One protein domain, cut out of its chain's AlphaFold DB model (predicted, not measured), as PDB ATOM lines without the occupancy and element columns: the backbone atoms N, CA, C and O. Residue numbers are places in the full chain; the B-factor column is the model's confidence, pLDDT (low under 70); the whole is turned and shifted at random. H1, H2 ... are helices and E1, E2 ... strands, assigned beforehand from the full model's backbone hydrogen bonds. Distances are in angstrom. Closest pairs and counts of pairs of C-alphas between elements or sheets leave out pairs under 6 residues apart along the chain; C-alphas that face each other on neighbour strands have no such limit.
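What this domain is: This is residues 7 to 199 of the 551 residues of a protein of Gymnopilus dilepis (UniProt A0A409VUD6). With little regular structure, a twisted sheet, E2 E1 E7 E8 E5, and a smaller one, E3 E6 E4, form a partial sandwich, with H1 over the larger sheet's other face. The 193 printed residues run E1 H1 E2 H2 H3 E3 E4 E5 E6 E7 E8; the class is mixed, named elements hold only 71 residues, and both sheets are mixed. The whole is compact, radius of gyration of the C-alphas 17.7 A, spanning 55 by 46 by 32 A.

How they stand to each other: Look at the hairpin of E7, residues 158 to 168, and E8, residues 177 to 188: N 163 and O 183 are within hydrogen-bond range, 2.8 A. H1, residues 34 to 45, is on this sheet, height over the sheet 9.3 A. H3, residues 82 to 88, only grazes the smaller sheet.

Where its parts are: Find C-alpha 7 at (-47.029, -50.836, 36.594), where E1, residues 7 to 13, begins; E8 ends at C-alpha 188, (-27.414, -40.898, 45.802), 31.3 A from its first C-alpha.

The domain as a whole: The printed part has no cut. The link E1 to H1 is long. Confidence is low at residues 64 to 81, among others.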
ATOM      1  N   SER A   7     -48.339 -51.300  36.132       93.00
ATOM      2  CA  SER A   7     -47.029 -50.836  36.594       93.00
ATOM      3  C   SER A   7     -47.214 -49.579  37.434       93.00
ATOM      4  O   SER A   7     -47.818 -48.622  36.959       93.00
ATOM      5  N   LEU A   8     -46.688 -49.577  38.657       93.38
ATOM      6  CA  LEU A   8     -46.786 -48.465  39.597       93.38
ATOM      7  C   LEU A   8     -45.381 -47.936  39.924       93.38
ATOM      8  O   LEU A   8     -44.624 -48.637  40.602       93.38
ATOM      9  N   PRO A   9     -45.014 -46.733  39.448       96.25
ATOM     10  CA  PRO A   9     -43.777 -46.087  39.854       96.25
ATOM     11  C   PRO A   9     -43.950 -45.386  41.209       96.25
ATOM     12  O   PRO A   9     -44.960 -44.729  41.472       96.25
ATOM     13  N   ILE A  10     -42.946 -45.523  42.069       96.62
ATOM     14  CA  ILE A  10     -42.894 -44.948  43.410       96.62
ATOM     15  C   ILE A  10     -41.526 -44.287  43.605       96.62
ATOM     16  O   ILE A  10     -40.496 -44.886  43.308       96.62
ATOM     17  N   LEU A  11     -41.510 -43.063  44.122       96.81
ATOM     18  CA  LEU A  11     -40.325 -42.442  44.708       96.81
ATOM     19  C   LEU A  11     -40.455 -42.496  46.223       96.81
ATOM     20  O   LEU A  11     -41.472 -42.068  46.768       96.81
ATOM     21  N   HIS A  12     -39.436 -43.020  46.893       94.50
ATOM     22  CA  HIS A  12     -39.458 -43.256  48.330       94.50
ATOM     23  C   HIS A  12     -38.231 -42.653  49.013       94.50
ATOM     24  O   HIS A  12     -37.105 -42.848  48.557       94.50
ATOM     25  N   PHE A  13     -38.468 -41.918  50.098       90.88
ATOM     26  CA  PHE A  13     -37.449 -41.330  50.969       90.88
ATOM     27  C   PHE A  13     -37.953 -41.285  52.421       90.88
ATOM     28  O   PHE A  13     -39.156 -41.396  52.672       90.88
ATOM     29  N   ASN A  14     -37.058 -41.140  53.392       79.56
ATOM     30  CA  ASN A  14     -37.390 -41.141  54.820       79.56
ATOM     31  C   ASN A  14     -36.375 -40.320  55.627       79.56
ATOM     32  O   ASN A  14     -35.392 -39.830  55.077       79.56
ATOM     33  N   ASP A  15     -36.672 -40.151  56.919       67.88
ATOM     34  CA  ASP A  15     -35.764 -39.629  57.948       67.88
ATOM     35  C   ASP A  15     -35.038 -38.343  57.561       67.88
ATOM     36  O   ASP A  15     -33.830 -38.298  57.379       67.88
ATOM     37  N   VAL A  16     -35.794 -37.262  57.417       67.00
ATOM     38  CA  VAL A  16     -35.227 -35.963  57.064       67.00
ATOM     39  C   VAL A  16     -35.093 -35.106  58.314       67.00
ATOM     40  O   VAL A  16     -36.095 -34.692  58.894       67.00
ATOM     41  N   TYR A  17     -33.860 -34.754  58.664       64.88
ATOM     42  CA  TYR A  17     -33.543 -33.819  59.744       64.88
ATOM     43  C   TYR A  17     -32.810 -32.574  59.232       64.88
ATOM     44  O   TYR A  17     -32.859 -31.525  59.874       64.88
ATOM     45  N   ARG A  18     -32.160 -32.657  58.062       66.19
ATOM     46  CA  ARG A  18     -31.323 -31.586  57.502       66.19
ATOM     47  C   ARG A  18     -31.796 -31.104  56.134       66.19
ATOM     48  O   ARG A  18     -31.589 -31.753  55.114       66.19
ATOM     49  N   ALA A  19     -32.350 -29.894  56.096       72.50
ATOM     50  CA  ALA A  19     -32.669 -29.197  54.845       72.50
ATOM     51  C   ALA A  19     -31.539 -28.268  54.347       72.50
ATOM     52  O   ALA A  19     -31.605 -27.758  53.230       72.50
ATOM     53  N   THR A  20     -30.522 -28.013  55.172       72.19
ATOM     54  CA  THR A  20     -29.381 -27.129  54.879       72.19
ATOM     55  C   THR A  20     -28.245 -27.859  54.150       72.19
ATOM     56  O   THR A  20     -28.237 -29.090  54.133       72.19
ATOM     57  N   PRO A  21     -27.266 -27.127  53.572       77.94
ATOM     58  CA  PRO A  21     -26.079 -27.725  52.965       77.94
ATOM     59  C   PRO A  21     -25.313 -28.641  53.921       77.94
ATOM     60  O   PRO A  21     -24.888 -28.230  54.999       77.94
ATOM     61  N   GLN A  22     -25.105 -29.876  53.483       76.50
ATOM     62  CA  GLN A  22     -24.453 -30.955  54.212       76.50
ATOM     63  C   GLN A  22     -23.222 -31.404  53.439       76.50
ATOM     64  O   GLN A  22     -23.291 -31.566  52.223       76.50
ATOM     65  N   ARG A  23     -22.107 -31.684  54.118       73.75
ATOM     66  CA  ARG A  23     -20.942 -32.280  53.451       73.75
ATOM     67  C   ARG A  23     -21.220 -33.729  53.059       73.75
ATOM     68  O   ARG A  23     -21.731 -34.510  53.867       73.75
ATOM     69  N   VAL A  24     -20.821 -34.086  51.839       70.06
ATOM     70  CA  VAL A  24     -20.942 -35.458  51.314       70.06
ATOM     71  C   VAL A  24     -19.964 -36.396  52.024       70.06
ATOM     72  O   VAL A  24     -20.330 -37.493  52.436       70.06
ATOM     73  N   SER A  25     -18.733 -35.928  52.240       64.56
ATOM     74  CA  SER A  25     -17.668 -36.643  52.943       64.56
ATOM     75  C   SER A  25     -16.875 -35.687  53.834       64.56
ATOM     76  O   SER A  25     -16.762 -34.496  53.542       64.56
ATOM     77  N   SER A  26     -16.261 -36.221  54.892       53.31
ATOM     78  CA  SER A  26     -15.312 -35.489  55.740       53.31
ATOM     79  C   SER A  26     -14.075 -35.001  54.972       53.31
ATOM     80  O   SER A  26     -13.431 -34.044  55.395       53.31
ATOM     81  N   SER A  27     -13.761 -35.621  53.830       53.44
ATOM     82  CA  SER A  27     -12.592 -35.308  53.000       53.44
ATOM     83  C   SER A  27     -12.817 -34.206  51.958       53.44
ATOM     84  O   SER A  27     -11.854 -33.765  51.336       53.44
ATOM     85  N   THR A  28     -14.061 -33.776  51.724       62.97
ATOM     86  CA  THR A  28     -14.413 -32.840  50.642       62.97
ATOM     87  C   THR A  28     -15.170 -31.628  51.171       62.97
ATOM     88  O   THR A  28     -15.996 -31.746  52.074       62.97
ATOM     89  N   SER A  29     -14.950 -30.459  50.566       70.94
ATOM     90  CA  SER A  29     -15.737 -29.249  50.849       70.94
ATOM     91  C   SER A  29     -17.077 -29.203  50.110       70.94
ATOM     92  O   SER A  29     -17.835 -28.256  50.299       70.94
ATOM     93  N   GLU A  30     -17.353 -30.176  49.241       78.75
ATOM     94  CA  GLU A  30     -18.587 -30.227  48.465       78.75
ATOM     95  C   GLU A  30     -19.787 -30.569  49.348       78.75
ATOM     96  O   GLU A  30     -19.709 -31.415  50.250       78.75
ATOM     97  N   THR A  31     -20.907 -29.904  49.068       81.50
ATOM     98  CA  THR A  31     -22.134 -30.040  49.845       81.50
ATOM     99  C   THR A  31     -23.324 -30.414  48.980       81.50
ATOM    100  O   THR A  31     -23.407 -30.006  47.821       81.50
ATOM    101  N   ILE A  32     -24.263 -31.126  49.591       87.31
ATOM    102  CA  ILE A  32     -25.600 -31.370  49.058       87.31
ATOM    103  C   ILE A  32     -26.663 -30.753  49.964       87.31
ATOM    104  O   ILE A  32     -26.431 -30.599  51.160       87.31
ATOM    105  N   ASP A  33     -27.823 -30.403  49.426       84.75
ATOM    106  CA  ASP A  33     -28.973 -29.932  50.193       84.75
ATOM    107  C   ASP A  33     -30.313 -30.400  49.598       84.75
ATOM    108  O   ASP A  33     -30.389 -31.069  48.561       84.75
ATOM    109  N   VAL A  34     -31.407 -30.009  50.261       88.44
ATOM    110  CA  VAL A  34     -32.777 -30.351  49.848       88.44
ATOM    111  C   VAL A  34     -33.128 -29.845  48.446       88.44
ATOM    112  O   VAL A  34     -34.006 -30.402  47.789       88.44
ATOM    113  N   SER A  35     -32.469 -28.795  47.950       91.44
ATOM    114  CA  SER A  35     -32.763 -28.240  46.630       91.44
ATOM    115  C   SER A  35     -32.296 -29.167  45.509       91.44
ATOM    116  O   SER A  35     -33.014 -29.303  44.514       91.44
ATOM    117  N   GLN A  36     -31.148 -29.832  45.672       93.81
ATOM    118  CA  GLN A  36     -30.638 -30.821  44.716       93.81
ATOM    119  C   GLN A  36     -31.475 -32.097  44.748       93.81
ATOM    120  O   GLN A  36     -31.847 -32.622  43.699       93.81
ATOM    121  N   PHE A  37     -31.857 -32.546  45.945       93.19
ATOM    122  CA  PHE A  37     -32.782 -33.667  46.107       93.19
ATOM    123  C   PHE A  37     -34.141 -33.387  45.448       93.19
ATOM    124  O   PHE A  37     -34.663 -34.215  44.700       93.19
ATOM    125  N   ALA A  38     -34.709 -32.197  45.668       93.19
ATOM    126  CA  ALA A  38     -35.986 -31.810  45.074       93.19
ATOM    127  C   ALA A  38     -35.919 -31.789  43.541       93.19
ATOM    128  O   ALA A  38     -36.838 -32.259  42.876       93.19
ATOM    129  N   ALA A  39     -34.818 -31.299  42.968       94.38
ATOM    130  CA  ALA A  39     -34.619 -31.323  41.525       94.38
ATOM    131  C   ALA A  39     -34.493 -32.741  40.958       94.38
ATOM    132  O   ALA A  39     -35.110 -33.027  39.933       94.38
ATOM    133  N   LEU A  40     -33.744 -33.624  41.626       94.94
ATOM    134  CA  LEU A  40     -33.668 -35.042  41.267       94.94
ATOM    135  C   LEU A  40     -35.067 -35.673  41.257       94.94
ATOM    136  O   LEU A  40     -35.447 -36.338  40.292       94.94
ATOM    137  N   MET A  41     -35.851 -35.433  42.309       94.00
ATOM    138  CA  MET A  41     -37.222 -35.925  42.412       94.00
ATOM    139  C   MET A  41     -38.102 -35.384  41.274       94.00
ATOM    140  O   MET A  41     -38.833 -36.153  40.650       94.00
ATOM    141  N   ASP A  42     -38.009 -34.090  40.956       92.94
ATOM    142  CA  ASP A  42     -38.739 -33.479  39.839       92.94
ATOM    143  C   ASP A  42     -38.335 -34.095  38.486       92.94
ATOM    144  O   ASP A  42     -39.200 -34.407  37.662       92.94
ATOM    145  N   ASP A  43     -37.037 -34.334  38.266       93.62
ATOM    146  CA  ASP A  43     -36.511 -34.945  37.041       93.62
ATOM    147  C   ASP A  43     -37.019 -36.378  36.861       93.62
ATOM    148  O   ASP A  43     -37.380 -36.770  35.748       93.62
ATOM    149  N   LEU A  44     -37.110 -37.158  37.940       94.44
ATOM    150  CA  LEU A  44     -37.680 -38.507  37.900       94.44
ATOM    151  C   LEU A  44     -39.194 -38.478  37.659       94.44
ATOM    152  O   LEU A  44     -39.679 -39.159  36.755       94.44
ATOM    153  N   ARG A  45     -39.938 -37.631  38.380       94.12
ATOM    154  CA  ARG A  45     -41.396 -37.482  38.202       94.12
ATOM    155  C   ARG A  45     -41.772 -36.990  36.808       94.12
ATOM    156  O   ARG A  45     -42.839 -37.334  36.305       94.12
ATOM    157  N   SER A  46     -40.909 -36.209  36.157       92.38
ATOM    158  CA  SER A  46     -41.144 -35.730  34.789       92.38
ATOM    159  C   SER A  46     -41.262 -36.867  33.762       92.38
ATOM    160  O   SER A  46     -41.942 -36.701  32.745       92.38
ATOM    161  N   LYS A  47     -40.649 -38.025  34.055       93.12
ATOM    162  CA  LYS A  47     -40.658 -39.233  33.218       93.12
ATOM    163  C   LYS A  47     -41.923 -40.073  33.400       93.12
ATOM    164  O   LYS A  47     -42.153 -40.989  32.615       93.12
ATOM    165  N   TRP A  48     -42.730 -39.794  34.424       94.19
ATOM    166  CA  TRP A  48     -43.961 -40.536  34.685       94.19
ATOM    167  C   TRP A  48     -45.067 -40.184  33.686       94.19
ATOM    168  O   TRP A  48     -45.128 -39.034  33.220       94.19
ATOM    169  N   PRO A  49     -45.974 -41.138  33.389       91.00
ATOM    170  CA  PRO A  49     -47.136 -40.881  32.549       91.00
ATOM    171  C   PRO A  49     -47.975 -39.724  33.097       91.00
ATOM    172  O   PRO A  49     -48.066 -39.517  34.307       91.00
ATOM    173  N   SER A  50     -48.590 -38.951  32.207       90.69
ATOM    174  CA  SER A  50     -49.526 -37.900  32.604       90.69
ATOM    175  C   SER A  50     -50.920 -38.481  32.797       90.69
ATOM    176  O   SER A  50     -51.415 -39.227  31.950       90.69
ATOM    177  N   ARG A  51     -51.566 -38.100  33.895       88.31
ATOM    178  CA  ARG A  51     -52.963 -38.418  34.174       88.31
ATOM    179  C   ARG A  51     -53.897 -37.380  33.536       88.31
ATOM    180  O   ARG A  51     -53.477 -36.250  33.275       88.31
ATOM    181  N   PRO A  52     -55.178 -37.722  33.307       88.25
ATOM    182  CA  PRO A  52     -56.163 -36.790  32.747       88.25
ATOM    183  C   PRO A  52     -56.423 -35.536  33.598       88.25
ATOM    184  O   PRO A  52     -56.897 -34.537  33.070       88.25
ATOM    185  N   ASP A  53     -56.127 -35.587  34.899       88.94
ATOM    186  CA  ASP A  53     -56.238 -34.468  35.846       88.94
ATOM    187  C   ASP A  53     -55.028 -33.512  35.805       88.94
ATOM    188  O   ASP A  53     -55.018 -32.510  36.515       88.94
ATOM    189  N   GLY A  54     -54.033 -33.784  34.951       83.31
ATOM    190  CA  GLY A  54     -52.813 -32.986  34.820       83.31
ATOM    191  C   GLY A  54     -51.685 -33.404  35.768       83.31
ATOM    192  O   GLY A  54     -50.562 -32.922  35.610       83.31
ATOM    193  N   GLU A  55     -51.941 -34.329  36.695       87.25
ATOM    194  CA  GLU A  55     -50.935 -34.860  37.613       87.25
ATOM    195  C   GLU A  55     -50.105 -35.988  36.977       87.25
ATOM    196  O   GLU A  55     -50.381 -36.481  35.879       87.25
ATOM    197  N   ARG A  56     -49.037 -36.400  37.663       90.25
ATOM    198  CA  ARG A  56     -48.182 -37.517  37.234       90.25
ATOM    199  C   ARG A  56     -48.676 -38.840  37.811       90.25
ATOM    200  O   ARG A  56     -49.064 -38.907  38.974       90.25
ATOM    201  N   ASP A  57     -48.635 -39.893  37.002       90.44
ATOM    202  CA  ASP A  57     -49.089 -41.235  37.364       90.44
ATOM    203  C   ASP A  57     -47.999 -42.003  38.125       90.44
ATOM    204  O   ASP A  57     -47.253 -42.801  37.557       90.44
ATOM    205  N   GLY A  58     -47.865 -41.699  39.417       92.31
ATOM    206  CA  GLY A  58     -46.944 -42.355  40.342       92.31
ATOM    207  C   GLY A  58     -47.105 -41.843  41.771       92.31
ATOM    208  O   GLY A  58     -47.840 -40.884  42.020       92.31
ATOM    209  N   LEU A  59     -46.427 -42.484  42.723       94.19
ATOM    210  CA  LEU A  59     -46.519 -42.144  44.148       94.19
ATOM    211  C   LEU A  59     -45.200 -41.588  44.672       94.19
ATOM    212  O   LEU A  59     -44.150 -42.191  44.490       94.19
ATOM    213  N   VAL A  60     -45.253 -40.461  45.373       92.88
ATOM    214  CA  VAL A  60     -44.126 -39.971  46.174       92.88
ATOM    215  C   VAL A  60     -44.459 -40.260  47.627       92.88
ATOM    216  O   VAL A  60     -45.450 -39.745  48.141       92.88
ATOM    217  N   LEU A  61     -43.666 -41.112  48.267       91.56
ATOM    218  CA  LEU A  61     -43.908 -41.586  49.622       91.56
ATOM    219  C   LEU A  61     -42.764 -41.164  50.539       91.56
ATOM    220  O   LEU A  61     -41.594 -41.417  50.253       91.56
ATOM    221  N   PHE A  62     -43.134 -40.555  51.661       85.81
ATOM    222  CA  PHE A  62     -42.241 -40.277  52.775       85.81
ATOM    223  C   PHE A  62     -42.566 -41.231  53.927       85.81
ATOM    224  O   PHE A  62     -43.718 -41.265  54.360       85.81
ATOM    225  N   SER A  63     -41.589 -41.996  54.419       76.94
ATOM    226  CA  SER A  63     -41.791 -42.966  55.516       76.94
ATOM    227  C   SER A  63     -40.907 -42.696  56.740       76.94
ATOM    228  O   SER A  63     -40.286 -43.613  57.277       76.94
ATOM    229  N   GLY A  64     -40.804 -41.434  57.154       63.09
ATOM    230  CA  GLY A  64     -40.082 -41.044  58.370       63.09
ATOM    231  C   GLY A  64     -40.997 -40.671  59.537       63.09
ATOM    232  O   GLY A  64     -42.226 -40.642  59.415       63.09
ATOM    233  N   ASP A  65     -40.372 -40.304  60.654       57.81
ATOM    234  CA  ASP A  65     -41.038 -39.739  61.829       57.81
ATOM    235  C   ASP A  65     -41.568 -38.329  61.512       57.81
ATOM    236  O   ASP A  65     -40.876 -37.326  61.682       57.81
ATOM    237  N   VAL A  66     -42.803 -38.224  61.017       37.47
ATOM    238  CA  VAL A  66     -43.449 -36.911  60.799       37.47
ATOM    239  C   VAL A  66     -43.719 -36.194  62.139       37.47
ATOM    240  O   VAL A  66     -43.820 -34.971  62.171       37.47
ATOM    241  N   PHE A  67     -43.767 -36.932  63.254       33.47
ATOM    242  CA  PHE A  67     -43.847 -36.435  64.634       33.47
ATOM    243  C   PHE A  67     -43.091 -37.395  65.569       33.47
ATOM    244  O   PHE A  67     -42.848 -38.522  65.152       33.47
ATOM    245  N   SER A  68     -42.711 -36.925  66.775       38.06
ATOM    246  CA  SER A  68     -42.082 -37.637  67.920       38.06
ATOM    247  C   SER A  68     -42.166 -39.169  67.889       38.06
ATOM    248  O   SER A  68     -43.209 -39.665  67.469       38.06
ATOM    249  N   PRO A  69     -41.153 -39.915  68.405       46.34
ATOM    250  CA  PRO A  69     -41.051 -41.368  68.231       46.34
ATOM    251  C   PRO A  69     -42.416 -42.026  68.387       46.34
ATOM    252  O   PRO A  69     -43.102 -41.791  69.387       46.34
ATOM    253  N   SER A  70     -42.830 -42.768  67.356       43.69
ATOM    254  CA  SER A  70     -44.168 -43.346  67.310       43.69
ATOM    255  C   SER A  70     -44.452 -44.126  68.595       43.69
ATOM    256  O   SER A  70     -43.554 -44.703  69.224       43.69
ATOM    257  N   VAL A  71     -45.718 -44.146  69.012       43.09
ATOM    258  CA  VAL A  71     -46.154 -44.958  70.157       43.09
ATOM    259  C   VAL A  71     -45.723 -46.414  69.943       43.09
ATOM    260  O   VAL A  71     -45.281 -47.076  70.879       43.09
ATOM    261  N   GLU A  72     -45.738 -46.875  68.692       43.81
ATOM    262  CA  GLU A  72     -45.200 -48.157  68.261       43.81
ATOM    263  C   GLU A  72     -43.705 -48.318  68.572       43.81
ATOM    264  O   GLU A  72     -43.355 -49.341  69.146       43.81
ATOM    265  N   SER A  73     -42.839 -47.332  68.300       47.41
ATOM    266  CA  SER A  73     -41.406 -47.374  68.670       47.41
ATOM    267  C   SER A  73     -41.200 -47.500  70.188       47.41
ATOM    268  O   SER A  73     -40.320 -48.224  70.665       47.41
ATOM    269  N   THR A  74     -42.080 -46.872  70.971       43.47
ATOM    270  CA  THR A  74     -42.069 -46.977  72.439       43.47
ATOM    271  C   THR A  74     -42.505 -48.374  72.910       43.47
ATOM    272  O   THR A  74     -41.920 -48.928  73.843       43.47
ATOM    273  N   ILE A  75     -43.496 -48.981  72.245       43.56
ATOM    274  CA  ILE A  75     -44.006 -50.332  72.547       43.56
ATOM    275  C   ILE A  75     -43.017 -51.417  72.106       43.56
ATOM    276  O   ILE A  75     -42.762 -52.356  72.862       43.56
ATOM    277  N   THR A  76     -42.429 -51.285  70.917       46.53
ATOM    278  CA  THR A  76     -41.402 -52.205  70.405       46.53
ATOM    279  C   THR A  76     -40.052 -51.992  71.084       46.53
ATOM    280  O   THR A  76     -39.123 -52.759  70.849       46.53
ATOM    281  N   ARG A  77     -39.931 -50.983  71.962       46.22
ATOM    282  CA  ARG A  77     -38.680 -50.596  72.625       46.22
ATOM    283  C   ARG A  77     -37.554 -50.429  71.604       46.22
ATOM    284  O   ARG A  77     -36.482 -50.986  71.808       46.22
ATOM    285  N   GLY A  78     -37.811 -49.752  70.489       44.75
ATOM    286  CA  GLY A  78     -36.810 -49.536  69.441       44.75
ATOM    287  C   GLY A  78     -36.334 -50.800  68.713       44.75
ATOM    288  O   GLY A  78     -35.425 -50.699  67.895       44.75
ATOM    289  N   SER A  79     -36.928 -51.981  68.949       46.75
ATOM    290  CA  SER A  79     -36.536 -53.187  68.221       46.75
ATOM    291  C   SER A  79     -36.919 -53.033  66.746       46.75
ATOM    292  O   SER A  79     -38.095 -53.150  66.387       46.75
ATOM    293  N   HIS A  80     -35.929 -52.772  65.892       58.75
ATOM    294  CA  HIS A  80     -36.070 -52.713  64.438       58.75
ATOM    295  C   HIS A  80     -36.311 -54.120  63.879       58.75
ATOM    296  O   HIS A  80     -35.419 -54.782  63.358       58.75
ATOM    297  N   MET A  81     -37.538 -54.605  64.047       63.84
ATOM    298  CA  MET A  81     -37.962 -55.956  63.684       63.84
ATOM    299  C   MET A  81     -38.563 -56.006  62.280       63.84
ATOM    300  O   MET A  81     -39.360 -56.892  62.006       63.84
ATOM    301  N   ASP A  82     -38.200 -55.091  61.377       75.81
ATOM    302  CA  ASP A  82     -38.866 -54.935  60.073       75.81
ATOM    303  C   ASP A  82     -38.875 -56.227  59.256       75.81
ATOM    304  O   ASP A  82     -39.860 -56.540  58.596       75.81
ATOM    305  N   ILE A  83     -37.805 -57.023  59.353       83.62
ATOM    306  CA  ILE A  83     -37.715 -58.328  58.692       83.62
ATOM    307  C   ILE A  83     -38.671 -59.345  59.322       83.62
ATOM    308  O   ILE A  83     -39.357 -60.063  58.603       83.62
ATOM    309  N   SER A  84     -38.728 -59.419  60.654       83.06
ATOM    310  CA  SER A  84     -39.650 -60.324  61.357       83.06
ATOM    311  C   SER A  84     -41.098 -59.908  61.129       83.06
ATOM    312  O   SER A  84     -41.926 -60.732  60.764       83.06
ATOM    313  N   LEU A  85     -41.374 -58.611  61.250       83.62
ATOM    314  CA  LEU A  85     -42.671 -58.005  61.003       83.62
ATOM    315  C   LEU A  85     -43.129 -58.258  59.563       83.62
ATOM    316  O   LEU A  85     -44.282 -58.613  59.347       83.62
ATOM    317  N   ALA A  86     -42.235 -58.143  58.577       88.12
ATOM    318  CA  ALA A  86     -42.548 -58.476  57.187       88.12
ATOM    319  C   ALA A  86     -42.980 -59.938  57.023       88.12
ATOM    320  O   ALA A  86     -43.920 -60.209  56.273       88.12
ATOM    321  N   LYS A  87     -42.334 -60.875  57.731       89.75
ATOM    322  CA  LYS A  87     -42.723 -62.294  57.718       89.75
ATOM    323  C   LYS A  87     -44.084 -62.498  58.380       89.75
ATOM    324  O   LYS A  87     -44.947 -63.128  57.776       89.75
ATOM    325  N   ASP A  88     -44.296 -61.908  59.553       88.06
ATOM    326  CA  ASP A  88     -45.545 -62.025  60.318       88.06
ATOM    327  C   ASP A  88     -46.748 -61.399  59.589       88.06
ATOM    328  O   ASP A  88     -47.881 -61.858  59.734       88.06
ATOM    329  N   LEU A  89     -46.509 -60.363  58.777       89.94
ATOM    330  CA  LEU A  89     -47.530 -59.673  57.982       89.94
ATOM    331  C   LEU A  89     -47.681 -60.215  56.553       89.94
ATOM    332  O   LEU A  89     -48.455 -59.652  55.772       89.94
ATOM    333  N   PHE A  90     -46.964 -61.281  56.190       92.50
ATOM    334  CA  PHE A  90     -46.979 -61.871  54.847       92.50
ATOM    335  C   PHE A  90     -46.596 -60.889  53.723       92.50
ATOM    336  O   PHE A  90     -47.123 -60.980  52.609       92.50
ATOM    337  N   ALA A  91     -45.660 -59.970  53.988       93.62
ATOM    338  CA  ALA A  91     -45.037 -59.107  52.978       93.62
ATOM    339  C   ALA A  91     -43.999 -59.899  52.167       93.62
ATOM    340  O   ALA A  91     -42.802 -59.605  52.188       93.62
ATOM    341  N   LEU A  92     -44.463 -60.967  51.510       95.12
ATOM    342  CA  LEU A  92     -43.627 -61.972  50.862       95.12
ATOM    343  C   LEU A  92     -43.140 -61.530  49.480       95.12
ATOM    344  O   LEU A  92     -43.885 -60.948  48.687       95.12
ATOM    345  N   SER A  93     -41.905 -61.900  49.149       95.94
ATOM    346  CA  SER A  93     -41.317 -61.675  47.827       95.94
ATOM    347  C   SER A  93     -42.034 -62.459  46.720       95.94
ATOM    348  O   SER A  93     -42.627 -63.512  46.985       95.94
ATOM    349  N   PRO A  94     -41.949 -62.029  45.443       94.44
ATOM    350  CA  PRO A  94     -42.544 -62.779  44.336       94.44
ATOM    351  C   PRO A  94     -42.017 -64.219  44.233       94.44
ATOM    352  O   PRO A  94     -42.721 -65.116  43.769       94.44
ATOM    353  N   SER A  95     -40.778 -64.465  44.672       93.38
ATOM    354  CA  SER A  95     -40.202 -65.808  44.728       93.38
ATOM    355  C   SER A  95     -40.823 -66.658  45.836       93.38
ATOM    356  O   SER A  95     -41.168 -67.810  45.562       93.38
ATOM    357  N   ALA A  96     -41.019 -66.106  47.037       94.00
ATOM    358  CA  ALA A  96     -41.661 -66.788  48.161       94.00
ATOM    359  C   ALA A  96     -43.155 -67.054  47.918       94.00
ATOM    360  O   ALA A  96     -43.663 -68.116  48.282       94.00
ATOM    361  N   GLN A  97     -43.840 -66.154  47.207       92.94
ATOM    362  CA  GLN A  97     -45.246 -66.329  46.829       92.94
ATOM    363  C   GLN A  97     -45.491 -67.555  45.932       92.94
ATOM    364  O   GLN A  97     -46.601 -68.082  45.905       92.94
ATOM    365  N   ARG A  98     -44.465 -68.068  45.228       89.88
ATOM    366  CA  ARG A  98     -44.582 -69.317  44.447       89.88
ATOM    367  C   ARG A  98     -44.778 -70.547  45.330       89.88
ATOM    368  O   ARG A  98     -45.467 -71.476  44.923       89.88
ATOM    369  N   SER A  99     -44.160 -70.560  46.508       91.38
ATOM    370  CA  SER A  99     -44.343 -71.610  47.515       91.38
ATOM    371  C   SER A  99     -45.499 -71.317  48.471       91.38
ATOM    372  O   SER A  99     -46.097 -72.254  48.992       91.38
ATOM    373  N   HIS A 100     -45.817 -70.040  48.696       91.88
ATOM    374  CA  HIS A 100     -46.841 -69.609  49.643       91.88
ATOM    375  C   HIS A 100     -47.729 -68.504  49.039       91.88
ATOM    376  O   HIS A 100     -47.455 -67.317  49.223       91.88
ATOM    377  N   PRO A 101     -48.761 -68.863  48.252       91.62
ATOM    378  CA  PRO A 101     -49.623 -67.881  47.602       91.62
ATOM    379  C   PRO A 101     -50.446 -67.063  48.608       91.62
ATOM    380  O   PRO A 101     -51.301 -67.603  49.300       91.62
ATOM    381  N   ILE A 102     -50.258 -65.742  48.619       94.19
ATOM    382  CA  ILE A 102     -50.882 -64.823  49.595       94.19
ATOM    383  C   ILE A 102     -52.222 -64.222  49.137       94.19
ATOM    384  O   ILE A 102     -52.809 -63.388  49.825       94.19
ATOM    385  N   SER A 103     -52.737 -64.607  47.964       93.69
ATOM    386  CA  SER A 103     -53.928 -63.977  47.364       93.69
ATOM    387  C   SER A 103     -55.183 -64.076  48.237       93.69
ATOM    388  O   SER A 103     -56.063 -63.219  48.164       93.69
ATOM    389  N   SER A 104     -55.282 -65.122  49.054       93.12
ATOM    390  CA  SER A 104     -56.435 -65.390  49.924       93.12
ATOM    391  C   SER A 104     -56.191 -65.002  51.384       93.12
ATOM    392  O   SER A 104     -57.034 -65.286  52.229       93.12
ATOM    393  N   GLU A 105     -55.069 -64.348  51.681       92.81
ATOM    394  CA  GLU A 105     -54.657 -63.996  53.038       92.81
ATOM    395  C   GLU A 105     -54.669 -62.481  53.248       92.81
ATOM    396  O   GLU A 105     -54.297 -61.699  52.366       92.81
ATOM    397  N   HIS A 106     -55.078 -62.056  54.443       93.44
ATOM    398  CA  HIS A 106     -54.895 -60.677  54.884       93.44
ATOM    399  C   HIS A 106     -53.428 -60.429  55.243       93.44
ATOM    400  O   HIS A 106     -52.741 -61.325  55.717       93.44
ATOM    401  N   GLY A 107     -52.954 -59.205  55.030       91.62
ATOM    402  CA  GLY A 107     -51.602 -58.809  55.402       91.62
ATOM    403  C   GLY A 107     -51.127 -57.599  54.612       91.62
ATOM    404  O   GLY A 107     -51.936 -56.841  54.074       91.62
ATOM    405  N   VAL A 108     -49.810 -57.439  54.551       91.88
ATOM    406  CA  VAL A 108     -49.113 -56.352  53.860       91.88
ATOM    407  C   VAL A 108     -48.435 -56.903  52.606       91.88
ATOM    408  O   VAL A 108     -48.027 -58.059  52.587       91.88
ATOM    409  N   ASP A 109     -48.356 -56.120  51.529       92.62
ATOM    410  CA  ASP A 109     -47.658 -56.526  50.293       92.62
ATOM    411  C   ASP A 109     -46.176 -56.122  50.305       92.62
ATOM    412  O   ASP A 109     -45.324 -56.859  49.815       92.62
ATOM    413  N   ILE A 110     -45.864 -54.954  50.868       92.94
ATOM    414  CA  ILE A 110     -44.510 -54.410  50.986       92.94
ATOM    415  C   ILE A 110     -44.415 -53.473  52.190       92.94
ATOM    416  O   ILE A 110     -45.353 -52.725  52.467       92.94
ATOM    417  N   ILE A 111     -43.272 -53.484  52.878       90.88
ATOM    418  CA  ILE A 111     -42.952 -52.511  53.929       90.88
ATOM    419  C   ILE A 111     -41.961 -51.480  53.381       90.88
ATOM    420  O   ILE A 111     -40.858 -51.824  52.952       90.88
ATOM    421  N   LEU A 112     -42.354 -50.206  53.420       90.06
ATOM    422  CA  LEU A 112     -41.476 -49.063  53.175       90.06
ATOM    423  C   LEU A 112     -41.119 -48.444  54.533       90.06
ATOM    424  O   LEU A 112     -41.968 -47.810  55.157       90.06
ATOM    425  N   GLY A 113     -39.909 -48.722  55.018       78.25
ATOM    426  CA  GLY A 113     -39.456 -48.420  56.379       78.25
ATOM    427  C   GLY A 113     -38.493 -47.232  56.487       78.25
ATOM    428  O   GLY A 113     -38.193 -46.564  55.497       78.25
ATOM    429  N   GLY A 114     -38.006 -46.996  57.708       73.94
ATOM    430  CA  GLY A 114     -37.089 -45.911  58.075       73.94
ATOM    431  C   GLY A 114     -36.714 -45.945  59.564       73.94
ATOM    432  O   GLY A 114     -36.664 -47.020  60.159       73.94
ATOM    433  N   HIS A 115     -36.483 -44.780  60.168       68.62
ATOM    434  CA  HIS A 115     -36.033 -44.500  61.541       68.62
ATOM    435  C   HIS A 115     -34.573 -44.862  61.882       68.62
ATOM    436  O   HIS A 115     -33.924 -44.155  62.657       68.62
ATOM    437  N   ASP A 116     -34.032 -45.944  61.320       65.88
ATOM    438  CA  ASP A 116     -32.663 -46.412  61.596       65.88
ATOM    439  C   ASP A 116     -31.564 -45.682  60.807       65.88
ATOM    440  O   ASP A 116     -30.382 -45.903  61.068       65.88
ATOM    441  N   HIS A 117     -31.946 -44.792  59.884       75.75
ATOM    442  CA  HIS A 117     -31.057 -44.020  59.001       75.75
ATOM    443  C   HIS A 117     -30.299 -44.886  57.983       75.75
ATOM    444  O   HIS A 117     -29.333 -44.437  57.365       75.75
ATOM    445  N   ILE A 118     -30.734 -46.131  57.776       77.75
ATOM    446  CA  ILE A 118     -30.062 -47.089  56.902       77.75
ATOM    447  C   ILE A 118     -30.753 -47.133  55.538       77.75
ATOM    448  O   ILE A 118     -31.971 -47.270  55.418       77.75
ATOM    449  N   TYR A 119     -29.953 -47.094  54.471       87.75
ATOM    450  CA  TYR A 119     -30.429 -47.482  53.149       87.75
ATOM    451  C   TYR A 119     -30.434 -49.009  53.013       87.75
ATOM    452  O   TYR A 119     -29.388 -49.662  53.133       87.75
ATOM    453  N   PHE A 120     -31.598 -49.585  52.722       90.50
ATOM    454  CA  PHE A 120     -31.771 -51.030  52.621       90.50
ATOM    455  C   PHE A 120     -32.795 -51.413  51.557       90.50
ATOM    456  O   PHE A 120     -33.915 -50.921  51.557       90.50
ATOM    457  N   ALA A 121     -32.442 -52.363  50.697       93.81
ATOM    458  CA  ALA A 121     -33.392 -53.058  49.837       93.81
ATOM    459  C   ALA A 121     -33.245 -54.565  50.068       93.81
ATOM    460  O   ALA A 121     -32.150 -55.111  49.912       93.81
ATOM    461  N   SER A 122     -34.342 -55.224  50.454       93.62
ATOM    462  CA  SER A 122     -34.355 -56.664  50.747       93.62
ATOM    463  C   SER A 122     -33.927 -57.509  49.549       93.62
ATOM    464  O   SER A 122     -34.183 -57.156  48.399       93.62
ATOM    465  N   ARG A 123     -33.353 -58.681  49.806       94.25
ATOM    466  CA  ARG A 123     -32.923 -59.658  48.791       94.25
ATOM    467  C   ARG A 123     -34.076 -60.234  47.969       94.25
ATOM    468  O   ARG A 123     -33.829 -60.834  46.929       94.25
ATOM    469  N   GLY A 124     -35.314 -60.074  48.439       92.31
ATOM    470  CA  GLY A 124     -36.518 -60.557  47.766       92.31
ATOM    471  C   GLY A 124     -36.953 -59.707  46.571       92.31
ATOM    472  O   GLY A 124     -37.862 -60.103  45.838       92.31
ATOM    473  N   ILE A 125     -36.317 -58.552  46.352       94.69
ATOM    474  CA  ILE A 125     -36.565 -57.718  45.174       94.69
ATOM    475  C   ILE A 125     -36.098 -58.404  43.879       94.69
ATOM    476  O   ILE A 125     -35.197 -59.238  43.889       94.69
ATOM    477  N   SER A 126     -36.699 -58.053  42.738       94.31
ATOM    478  CA  SER A 126     -36.380 -58.677  41.443       94.31
ATOM    479  C   SER A 126     -35.077 -58.153  40.836       94.31
ATOM    480  O   SER A 126     -34.284 -58.938  40.322       94.31
ATOM    481  N   SER A 127     -34.841 -56.839  40.893       94.69
ATOM    482  CA  SER A 127     -33.567 -56.227  40.487       94.69
ATOM    483  C   SER A 127     -33.396 -54.838  41.094       94.69
ATOM    484  O   SER A 127     -34.346 -54.054  41.081       94.69
ATOM    485  N   TRP A 128     -32.190 -54.498  41.550       96.19
ATOM    486  CA  TRP A 128     -31.878 -53.158  42.050       96.19
ATOM    487  C   TRP A 128     -30.590 -52.636  41.433       96.19
ATOM    488  O   TRP A 128     -29.569 -53.319  41.463       96.19
ATOM    489  N   ASN A 129     -30.637 -51.428  40.884       95.94
ATOM    490  CA  ASN A 129     -29.458 -50.752  40.359       95.94
ATOM    491  C   ASN A 129     -28.811 -49.883  41.441       95.94
ATOM    492  O   ASN A 129     -29.504 -49.305  42.281       95.94
ATOM    493  N   ASP A 130     -27.484 -49.763  41.373       92.56
ATOM    494  CA  ASP A 130     -26.690 -48.842  42.198       92.56
ATOM    495  C   ASP A 130     -26.775 -49.122  43.722       92.56
ATOM    496  O   ASP A 130     -26.508 -48.262  44.563       92.56
ATOM    497  N   TYR A 131     -27.106 -50.367  44.094       92.25
ATOM    498  CA  TYR A 131     -27.031 -50.904  45.457       92.25
ATOM    499  C   TYR A 131     -26.828 -52.426  45.423       92.25
ATOM    500  O   TYR A 131     -27.445 -53.121  44.618       92.25
ATOM    501  N   ASP A 132     -25.990 -52.949  46.318       89.88
ATOM    502  CA  ASP A 132     -25.750 -54.387  46.468       89.88
ATOM    503  C   ASP A 132     -26.627 -54.970  47.588       89.88
ATOM    504  O   ASP A 132     -26.341 -54.784  48.772       89.88
ATOM    505  N   THR A 133     -27.671 -55.715  47.215       88.25
ATOM    506  CA  THR A 133     -28.601 -56.375  48.154       88.25
ATOM    507  C   THR A 133     -27.980 -57.558  48.903       88.25
ATOM    508  O   THR A 133     -28.546 -58.054  49.880       88.25
ATOM    509  N   SER A 134     -26.804 -58.036  48.483       85.56
ATOM    510  CA  SER A 134     -26.091 -59.103  49.188       85.56
ATOM    511  C   SER A 134     -25.318 -58.588  50.406       85.56
ATOM    512  O   SER A 134     -25.029 -59.375  51.321       85.56
ATOM    513  N   ARG A 135     -25.043 -57.273  50.455       84.00
ATOM    514  CA  ARG A 135     -24.316 -56.613  51.541       84.00
ATOM    515  C   ARG A 135     -24.970 -56.921  52.885       84.00
ATOM    516  O   ARG A 135     -26.185 -56.845  53.049       84.00
ATOM    517  N   LYS A 136     -24.142 -57.274  53.871       79.62
ATOM    518  CA  LYS A 136     -24.609 -57.444  55.247       79.62
ATOM    519  C   LYS A 136     -25.014 -56.083  55.798       79.62
ATOM    520  O   LYS A 136     -24.170 -55.193  55.913       79.62
ATOM    521  N   THR A 137     -26.284 -55.968  56.146       77.69
ATOM    522  CA  THR A 137     -26.873 -54.774  56.741       77.69
ATOM    523  C   THR A 137     -27.335 -55.126  58.142       77.69
ATOM    524  O   THR A 137     -27.940 -56.176  58.358       77.69
ATOM    525  N   PHE A 138     -26.985 -54.269  59.095       68.00
ATOM    526  CA  PHE A 138     -27.334 -54.457  60.493       68.00
ATOM    527  C   PHE A 138     -28.865 -54.459  60.663       68.00
ATOM    528  O   PHE A 138     -29.536 -53.602  60.093       68.00
ATOM    529  N   GLY A 139     -29.416 -55.419  61.411       69.00
ATOM    530  CA  GLY A 139     -30.865 -55.589  61.597       69.00
ATOM    531  C   GLY A 139     -31.577 -56.309  60.442       69.00
ATOM    532  O   GLY A 139     -32.788 -56.523  60.495       69.00
ATOM    533  N   ALA A 140     -30.841 -56.696  59.393       78.31
ATOM    534  CA  ALA A 140     -31.351 -57.440  58.243       78.31
ATOM    535  C   ALA A 140     -30.749 -58.853  58.111       78.31
ATOM    536  O   ALA A 140     -30.788 -59.467  57.044       78.31
ATOM    537  N   GLU A 141     -30.185 -59.403  59.186       82.12
ATOM    538  CA  GLU A 141     -29.450 -60.675  59.186       82.12
ATOM    539  C   GLU A 141     -30.328 -61.876  58.803       82.12
ATOM    540  O   GLU A 141     -29.829 -62.887  58.306       82.12
ATOM    541  N   HIS A 142     -31.639 -61.759  59.023       84.81
ATOM    542  CA  HIS A 142     -32.633 -62.801  58.764       84.81
ATOM    543  C   HIS A 142     -33.348 -62.667  57.410       84.81
ATOM    544  O   HIS A 142     -34.308 -63.405  57.155       84.81
ATOM    545  N   ASP A 143     -32.895 -61.755  56.547       89.50
ATOM    546  CA  ASP A 143     -33.385 -61.646  55.175       89.50
ATOM    547  C   ASP A 143     -32.844 -62.800  54.314       89.50
ATOM    548  O   ASP A 143     -31.652 -62.880  53.981       89.50
ATOM    549  N   GLN A 144     -33.744 -63.713  53.948       91.25
ATOM    550  CA  GLN A 144     -33.442 -64.878  53.115       91.25
ATOM    551  C   GLN A 144     -33.882 -64.671  51.659       91.25
ATOM    552  O   GLN A 144     -33.820 -65.603  50.859       91.25
ATOM    553  N   GLY A 145     -34.312 -63.457  51.298       92.75
ATOM    554  CA  GLY A 145     -34.944 -63.159  50.013       92.75
ATOM    555  C   GLY A 145     -36.422 -63.548  49.948       92.75
ATOM    556  O   GLY A 145     -37.001 -63.632  48.862       92.75
ATOM    557  N   ASP A 146     -37.034 -63.805  51.101       94.19
ATOM    558  CA  ASP A 146     -38.413 -64.260  51.269       94.19
ATOM    559  C   ASP A 146     -39.424 -63.120  51.468       94.19
ATOM    560  O   ASP A 146     -40.628 -63.339  51.362       94.19
ATOM    561  N   ILE A 147     -38.946 -61.899  51.694       94.50
ATOM    562  CA  ILE A 147     -39.748 -60.726  52.064       94.50
ATOM    563  C   ILE A 147     -39.501 -59.523  51.145       94.50
ATOM    564  O   ILE A 147     -38.525 -59.499  50.394       94.50
ATOM    565  N   LEU A 148     -40.371 -58.513  51.239       94.88
ATOM    566  CA  LEU A 148     -40.236 -57.206  50.593       94.88
ATOM    567  C   LEU A 148     -40.179 -56.075  51.625       94.88
ATOM    568  O   LEU A 148     -41.203 -55.647  52.166       94.88
ATOM    569  N   VAL A 149     -38.970 -55.559  51.851       92.75
ATOM    570  CA  VAL A 149     -38.701 -54.395  52.711       92.75
ATOM    571  C   VAL A 149     -37.746 -53.442  51.991       92.75
ATOM    572  O   VAL A 149     -36.725 -53.881  51.452       92.75
ATOM    573  N   ILE A 150     -38.067 -52.146  51.978       92.88
ATOM    574  CA  ILE A 150     -37.225 -51.085  51.400       92.88
ATOM    575  C   ILE A 150     -37.137 -49.905  52.378       92.88
ATOM    576  O   ILE A 150     -38.148 -49.484  52.935       92.88
ATOM    577  N   LYS A 151     -35.932 -49.368  52.571       89.19
ATOM    578  CA  LYS A 151     -35.595 -48.193  53.384       89.19
ATOM    579  C   LYS A 151     -34.672 -47.292  52.575       89.19
ATOM    580  O   LYS A 151     -33.776 -47.789  51.892       89.19
ATOM    581  N   SER A 152     -34.867 -45.985  52.666       90.62
ATOM    582  CA  SER A 152     -34.252 -45.012  51.758       90.62
ATOM    583  C   SER A 152     -33.326 -44.029  52.476       90.62
ATOM    584  O   SER A 152     -33.295 -42.850  52.137       90.62
ATOM    585  N   GLY A 153     -32.536 -44.524  53.435       84.25
ATOM    586  CA  GLY A 153     -31.477 -43.743  54.076       84.25
ATOM    587  C   GLY A 153     -32.016 -42.616  54.958       84.25
ATOM    588  O   GLY A 153     -32.978 -42.818  55.692       84.25
ATOM    589  N   THR A 154     -31.354 -41.459  54.922       81.25
ATOM    590  CA  THR A 154     -31.660 -40.285  55.758       81.25
ATOM    591  C   THR A 154     -31.227 -38.989  55.061       81.25
ATOM    592  O   THR A 154     -30.441 -39.008  54.109       81.25
ATOM    593  N   ASP A 155     -31.727 -37.852  55.545       77.31
ATOM    594  CA  ASP A 155     -31.231 -36.502  55.255       77.31
ATOM    595  C   ASP A 155     -31.095 -36.166  53.764       77.31
ATOM    596  O   ASP A 155     -30.160 -35.487  53.348       77.31
ATOM    597  N   PHE A 156     -32.036 -36.628  52.936       86.81
ATOM    598  CA  PHE A 156     -32.034 -36.379  51.489       86.81
ATOM    599  C   PHE A 156     -30.769 -36.860  50.758       86.81
ATOM    600  O   PHE A 156     -30.507 -36.429  49.635       86.81
ATOM    601  N   ARG A 157     -29.976 -37.746  51.368       86.94
ATOM    602  CA  ARG A 157     -28.791 -38.331  50.727       86.94
ATOM    603  C   ARG A 157     -29.178 -39.382  49.701       86.94
ATOM    604  O   ARG A 157     -28.509 -39.527  48.685       86.94
ATOM    605  N   ASP A 158     -30.279 -40.074  49.965       91.19
ATOM    606  CA  ASP A 158     -30.743 -41.212  49.198       91.19
ATOM    607  C   ASP A 158     -32.193 -41.032  48.745       91.19
ATOM    608  O   ASP A 158     -33.048 -40.545  49.485       91.19
ATOM    609  N   LEU A 159     -32.476 -41.470  47.521       94.56
ATOM    610  CA  LEU A 159     -33.819 -41.580  46.966       94.56
ATOM    611  C   LEU A 159     -33.975 -42.942  46.291       94.56
ATOM    612  O   LEU A 159     -33.202 -43.292  45.397       94.56
ATOM    613  N   SER A 160     -34.996 -43.702  46.678       96.69
ATOM    614  CA  SER A 160     -35.330 -44.958  46.006       96.69
ATOM    615  C   SER A 160     -36.354 -44.720  44.906       96.69
ATOM    616  O   SER A 160     -37.480 -44.301  45.170       96.69
ATOM    617  N   GLU A 161     -35.974 -45.029  43.667       97.38
ATOM    618  CA  GLU A 161     -36.901 -45.155  42.544       97.38
ATOM    619  C   GLU A 161     -37.345 -46.612  42.443       97.38
ATOM    620  O   GLU A 161     -36.520 -47.499  42.236       97.38
ATOM    621  N   ILE A 162     -38.640 -46.863  42.609       97.38
ATOM    622  CA  ILE A 162     -39.229 -48.199  42.701       97.38
ATOM    623  C   ILE A 162     -40.277 -48.348  41.605       97.38
ATOM    624  O   ILE A 162     -41.103 -47.465  41.392       97.38
ATOM    625  N   ILE A 163     -40.283 -49.488  40.926       96.69
ATOM    626  CA  ILE A 163     -41.313 -49.858  39.961       96.69
ATOM    627  C   ILE A 163     -41.872 -51.213  40.371       96.69
ATOM    628  O   ILE A 163     -41.166 -52.225  40.352       96.69
ATOM    629  N   ILE A 164     -43.157 -51.225  40.720       95.94
ATOM    630  CA  ILE A 164     -43.892 -52.425  41.124       95.94
ATOM    631  C   ILE A 164     -44.800 -52.860  39.975       95.94
ATOM    632  O   ILE A 164     -45.613 -52.069  39.494       95.94
ATOM    633  N   LYS A 165     -44.709 -54.128  39.558       96.25
ATOM    634  CA  LYS A 165     -45.660 -54.734  38.616       96.25
ATOM    635  C   LYS A 165     -46.679 -55.581  39.360       96.25
ATOM    636  O   LYS A 165     -46.348 -56.607  39.958       96.25
ATOM    637  N   LEU A 166     -47.934 -55.169  39.272       95.00
ATOM    638  CA  LEU A 166     -49.078 -55.810  39.901       95.00
ATOM    639  C   LEU A 166     -49.824 -56.684  38.895       95.00
ATOM    640  O   LEU A 166     -50.110 -56.248  37.776       95.00
ATOM    641  N   VAL A 167     -50.201 -57.890  39.314       94.88
ATOM    642  CA  VAL A 167     -51.059 -58.797  38.540       94.88
ATOM    643  C   VAL A 167     -52.363 -59.072  39.286       94.88
ATOM    644  O   VAL A 167     -52.342 -59.187  40.514       94.88
ATOM    645  N   PRO A 168     -53.501 -59.159  38.579       94.31
ATOM    646  CA  PRO A 168     -54.778 -59.471  39.204       94.31
ATOM    647  C   PRO A 168     -54.814 -60.915  39.703       94.31
ATOM    648  O   PRO A 168     -54.263 -61.824  39.082       94.31
ATOM    649  N   THR A 169     -55.501 -61.119  40.818       92.50
ATOM    650  CA  THR A 169     -55.757 -62.441  41.397       92.50
ATOM    651  C   THR A 169     -57.095 -63.009  40.920       92.50
ATOM    652  O   THR A 169     -57.844 -62.383  40.162       92.50
ATOM    653  N   THR A 170     -57.406 -64.239  41.334       90.62
ATOM    654  CA  THR A 170     -58.689 -64.873  41.023       90.62
ATOM    655  C   THR A 170     -59.865 -64.114  41.650       90.62
ATOM    656  O   THR A 170     -59.741 -63.579  42.753       90.62
ATOM    657  N   PRO A 171     -61.045 -64.097  41.002       85.38
ATOM    658  CA  PRO A 171     -62.258 -63.573  41.621       85.38
ATOM    659  C   PRO A 171     -62.498 -64.221  42.996       85.38
ATOM    660  O   PRO A 171     -62.364 -65.436  43.124       85.38
ATOM    661  N   ASN A 172     -62.863 -63.415  43.999       88.19
ATOM    662  CA  ASN A 172     -63.038 -63.778  45.422       88.19
ATOM    663  C   ASN A 172     -61.759 -63.907  46.269       88.19
ATOM    664  O   ASN A 172     -61.859 -64.215  47.456       88.19
ATOM    665  N   SER A 173     -60.577 -63.635  45.715       92.31
ATOM    666  CA  SER A 173     -59.363 -63.457  46.518       92.31
ATOM    667  C   SER A 173     -59.476 -62.242  47.449       92.31
ATOM    668  O   SER A 173     -60.072 -61.224  47.089       92.31
ATOM    669  N   VAL A 174     -58.872 -62.343  48.637       93.94
ATOM    670  CA  VAL A 174     -58.785 -61.245  49.614       93.94
ATOM    671  C   VAL A 174     -57.972 -60.090  49.030       93.94
ATOM    672  O   VAL A 174     -58.431 -58.946  49.009       93.94
ATOM    673  N   ARG A 175     -56.790 -60.395  48.486       93.00
ATOM    674  CA  ARG A 175     -55.950 -59.434  47.768       93.00
ATOM    675  C   ARG A 175     -56.339 -59.456  46.301       93.00
ATOM    676  O   ARG A 175     -56.226 -60.498  45.663       93.00
ATOM    677  N   ARG A 176     -56.803 -58.327  45.759       92.56
ATOM    678  CA  ARG A 176     -57.255 -58.215  44.352       92.56
ATOM    679  C   ARG A 176     -56.106 -58.182  43.347       92.56
ATOM    680  O   ARG A 176     -56.290 -58.532  42.186       92.56
ATOM    681  N   MET A 177     -54.949 -57.721  43.802       92.75
ATOM    682  CA  MET A 177     -53.714 -57.633  43.040       92.75
ATOM    683  C   MET A 177     -52.587 -58.168  43.920       92.75
ATOM    684  O   MET A 177     -52.656 -58.025  45.138       92.75
ATOM    685  N   VAL A 178     -51.560 -58.749  43.310       94.31
ATOM    686  CA  VAL A 178     -50.321 -59.149  43.992       94.31
ATOM    687  C   VAL A 178     -49.107 -58.653  43.217       94.31
ATOM    688  O   VAL A 178     -49.165 -58.463  41.998       94.31
ATOM    689  N   ILE A 179     -48.004 -58.430  43.929       95.56
ATOM    690  CA  ILE A 179     -46.737 -57.997  43.337       95.56
ATOM    691  C   ILE A 179     -46.092 -59.183  42.619       95.56
ATOM    692  O   ILE A 179     -45.675 -60.154  43.242       95.56
ATOM    693  N   SER A 180     -45.995 -59.083  41.297       94.50
ATOM    694  CA  SER A 180     -45.325 -60.078  40.450       94.50
ATOM    695  C   SER A 180     -43.837 -59.792  40.257       94.50
ATOM    696  O   SER A 180     -43.044 -60.714  40.082       94.50
ATOM    697  N   GLU A 181     -43.457 -58.517  40.290       96.00
ATOM    698  CA  GLU A 181     -42.089 -58.061  40.069       96.00
ATOM    699  C   GLU A 181     -41.895 -56.719  40.770       96.00
ATOM    700  O   GLU A 181     -42.795 -55.873  40.770       96.00
ATOM    701  N   ILE A 182     -40.714 -56.521  41.345       96.25
ATOM    702  CA  ILE A 182     -40.310 -55.247  41.929       96.25
ATOM    703  C   ILE A 182     -38.881 -54.935  41.515       96.25
ATOM    704  O   ILE A 182     -37.946 -55.690  41.781       96.25
ATOM    705  N   THR A 183     -38.722 -53.806  40.843       97.12
ATOM    706  CA  THR A 183     -37.425 -53.333  40.367       97.12
ATOM    707  C   THR A 183     -37.168 -51.945  40.915       97.12
ATOM    708  O   THR A 183     -38.116 -51.222  41.221       97.12
ATOM    709  N   GLY A 184     -35.907 -51.557  41.047       96.00
ATOM    710  CA  GLY A 184     -35.605 -50.207  41.483       96.00
ATOM    711  C   GLY A 184     -34.177 -49.767  41.244       96.00
ATOM    712  O   GLY A 184     -33.353 -50.490  40.676       96.00
ATOM    713  N   ARG A 185     -33.908 -48.537  41.658       96.94
ATOM    714  CA  ARG A 185     -32.600 -47.893  41.618       96.94
ATOM    715  C   ARG A 185     -32.431 -47.034  42.862       96.94
ATOM    716  O   ARG A 185     -33.332 -46.272  43.220       96.94
ATOM    717  N   ARG A 186     -31.249 -47.120  43.471       96.06
ATOM    718  CA  ARG A 186     -30.787 -46.137  44.451       96.06
ATOM    719  C   ARG A 186     -30.242 -44.919  43.716       96.06
ATOM    720  O   ARG A 186     -29.360 -45.054  42.873       96.06
ATOM    721  N   HIS A 187     -30.733 -43.739  44.057       94.81
ATOM    722  CA  HIS A 187     -30.125 -42.480  43.643       94.81
ATOM    723  C   HIS A 187     -29.475 -41.834  44.859       94.81
ATOM    724  O   HIS A 187     -30.168 -41.480  45.810       94.81
ATOM    725  N   GLU A 188     -28.155 -41.691  44.824       92.50
ATOM    726  CA  GLU A 188     -27.414 -40.898  45.802       92.50
ATOM    727  C   GLU A 188     -27.353 -39.451  45.304       92.50
ATOM    728  O   GLU A 188     -26.976 -39.192  44.155       92.50
ATOM    729  N   VAL A 189     -27.762 -38.499  46.140       90.69
ATOM    730  CA  VAL A 189     -27.702 -37.081  45.784       90.69
ATOM    731  C   VAL A 189     -26.251 -36.641  45.784       90.69
ATOM    732  O   VAL A 189     -25.548 -36.758  46.785       90.69
ATOM    733  N   VAL A 190     -25.811 -36.098  44.652       89.69
ATOM    734  CA  VAL A 190     -24.435 -35.639  44.463       89.69
ATOM    735  C   VAL A 190     -24.380 -34.131  44.204       89.69
ATOM    736  O   VAL A 190     -25.319 -33.572  43.626       89.69
ATOM    737  N   PRO A 191     -23.266 -33.455  44.549       86.50
ATOM    738  CA  PRO A 191     -23.121 -32.003  44.401       86.50
ATOM    739  C   PRO A 191     -23.338 -31.484  42.974       86.50
ATOM    740  O   PRO A 191     -23.748 -30.341  42.787       86.50
ATOM    741  N   MET A 192     -23.088 -32.325  41.964       87.25
ATOM    742  CA  MET A 192     -23.258 -31.987  40.547       87.25
ATOM    743  C   MET A 192     -24.720 -31.860  40.101       87.25
ATOM    744  O   MET A 192     -24.975 -31.385  38.993       87.25
ATOM    745  N   TYR A 193     -25.686 -32.308  40.905       89.38
ATOM    746  CA  TYR A 193     -27.095 -32.188  40.545       89.38
ATOM    747  C   TYR A 193     -27.541 -30.727  40.540       89.38
ATOM    748  O   TYR A 193     -27.067 -29.898  41.316       89.38
ATOM    749  N   ARG A 194     -28.466 -30.402  39.630       93.69
ATOM    750  CA  ARG A 194     -29.069 -29.067  39.574       93.69
ATOM    751  C   ARG A 194     -29.865 -28.819  40.856       93.69
ATOM    752  O   ARG A 194     -30.498 -29.734  41.366       93.69
ATOM    753  N   SER A 195     -29.917 -27.581  41.325       91.88
ATOM    754  CA  SER A 195     -30.812 -27.188  42.418       91.88
ATOM    755  C   SER A 195     -32.200 -26.818  41.891       91.88
ATOM    756  O   SER A 195     -32.333 -26.182  40.843       91.88
ATOM    757  N   SER A 196     -33.260 -27.174  42.621       93.88
ATOM    758  CA  SER A 196     -34.617 -26.712  42.316       93.88
ATOM    759  C   SER A 196     -34.748 -25.233  42.679       93.88
ATOM    760  O   SER A 196     -34.530 -24.842  43.830       93.88
ATOM    761  N   GLU A 197     -35.112 -24.394  41.703       92.00
ATOM    762  CA  GLU A 197     -35.259 -22.947  41.910       92.00
ATOM    763  C   GLU A 197     -36.332 -22.622  42.950       92.00
ATOM    764  O   GLU A 197     -36.144 -21.739  43.785       92.00
ATOM    765  N   ASN A 198     -37.459 -23.335  42.898       90.56
ATOM    766  CA  ASN A 198     -38.574 -23.129  43.816       90.56
ATOM    767  C   ASN A 198     -38.166 -23.487  45.246       90.56
ATOM    768  O   ASN A 198     -38.406 -22.701  46.164       90.56
ATOM    769  N   MET A 199     -37.481 -24.623  45.425       89.88
ATOM    770  CA  MET A 199     -36.988 -25.038  46.736       89.88
ATOM    771  C   MET A 199     -35.912 -24.082  47.260       89.88
ATOM    772  O   MET A 199     -35.970 -23.663  48.410       89.88
TER     773      MET A 199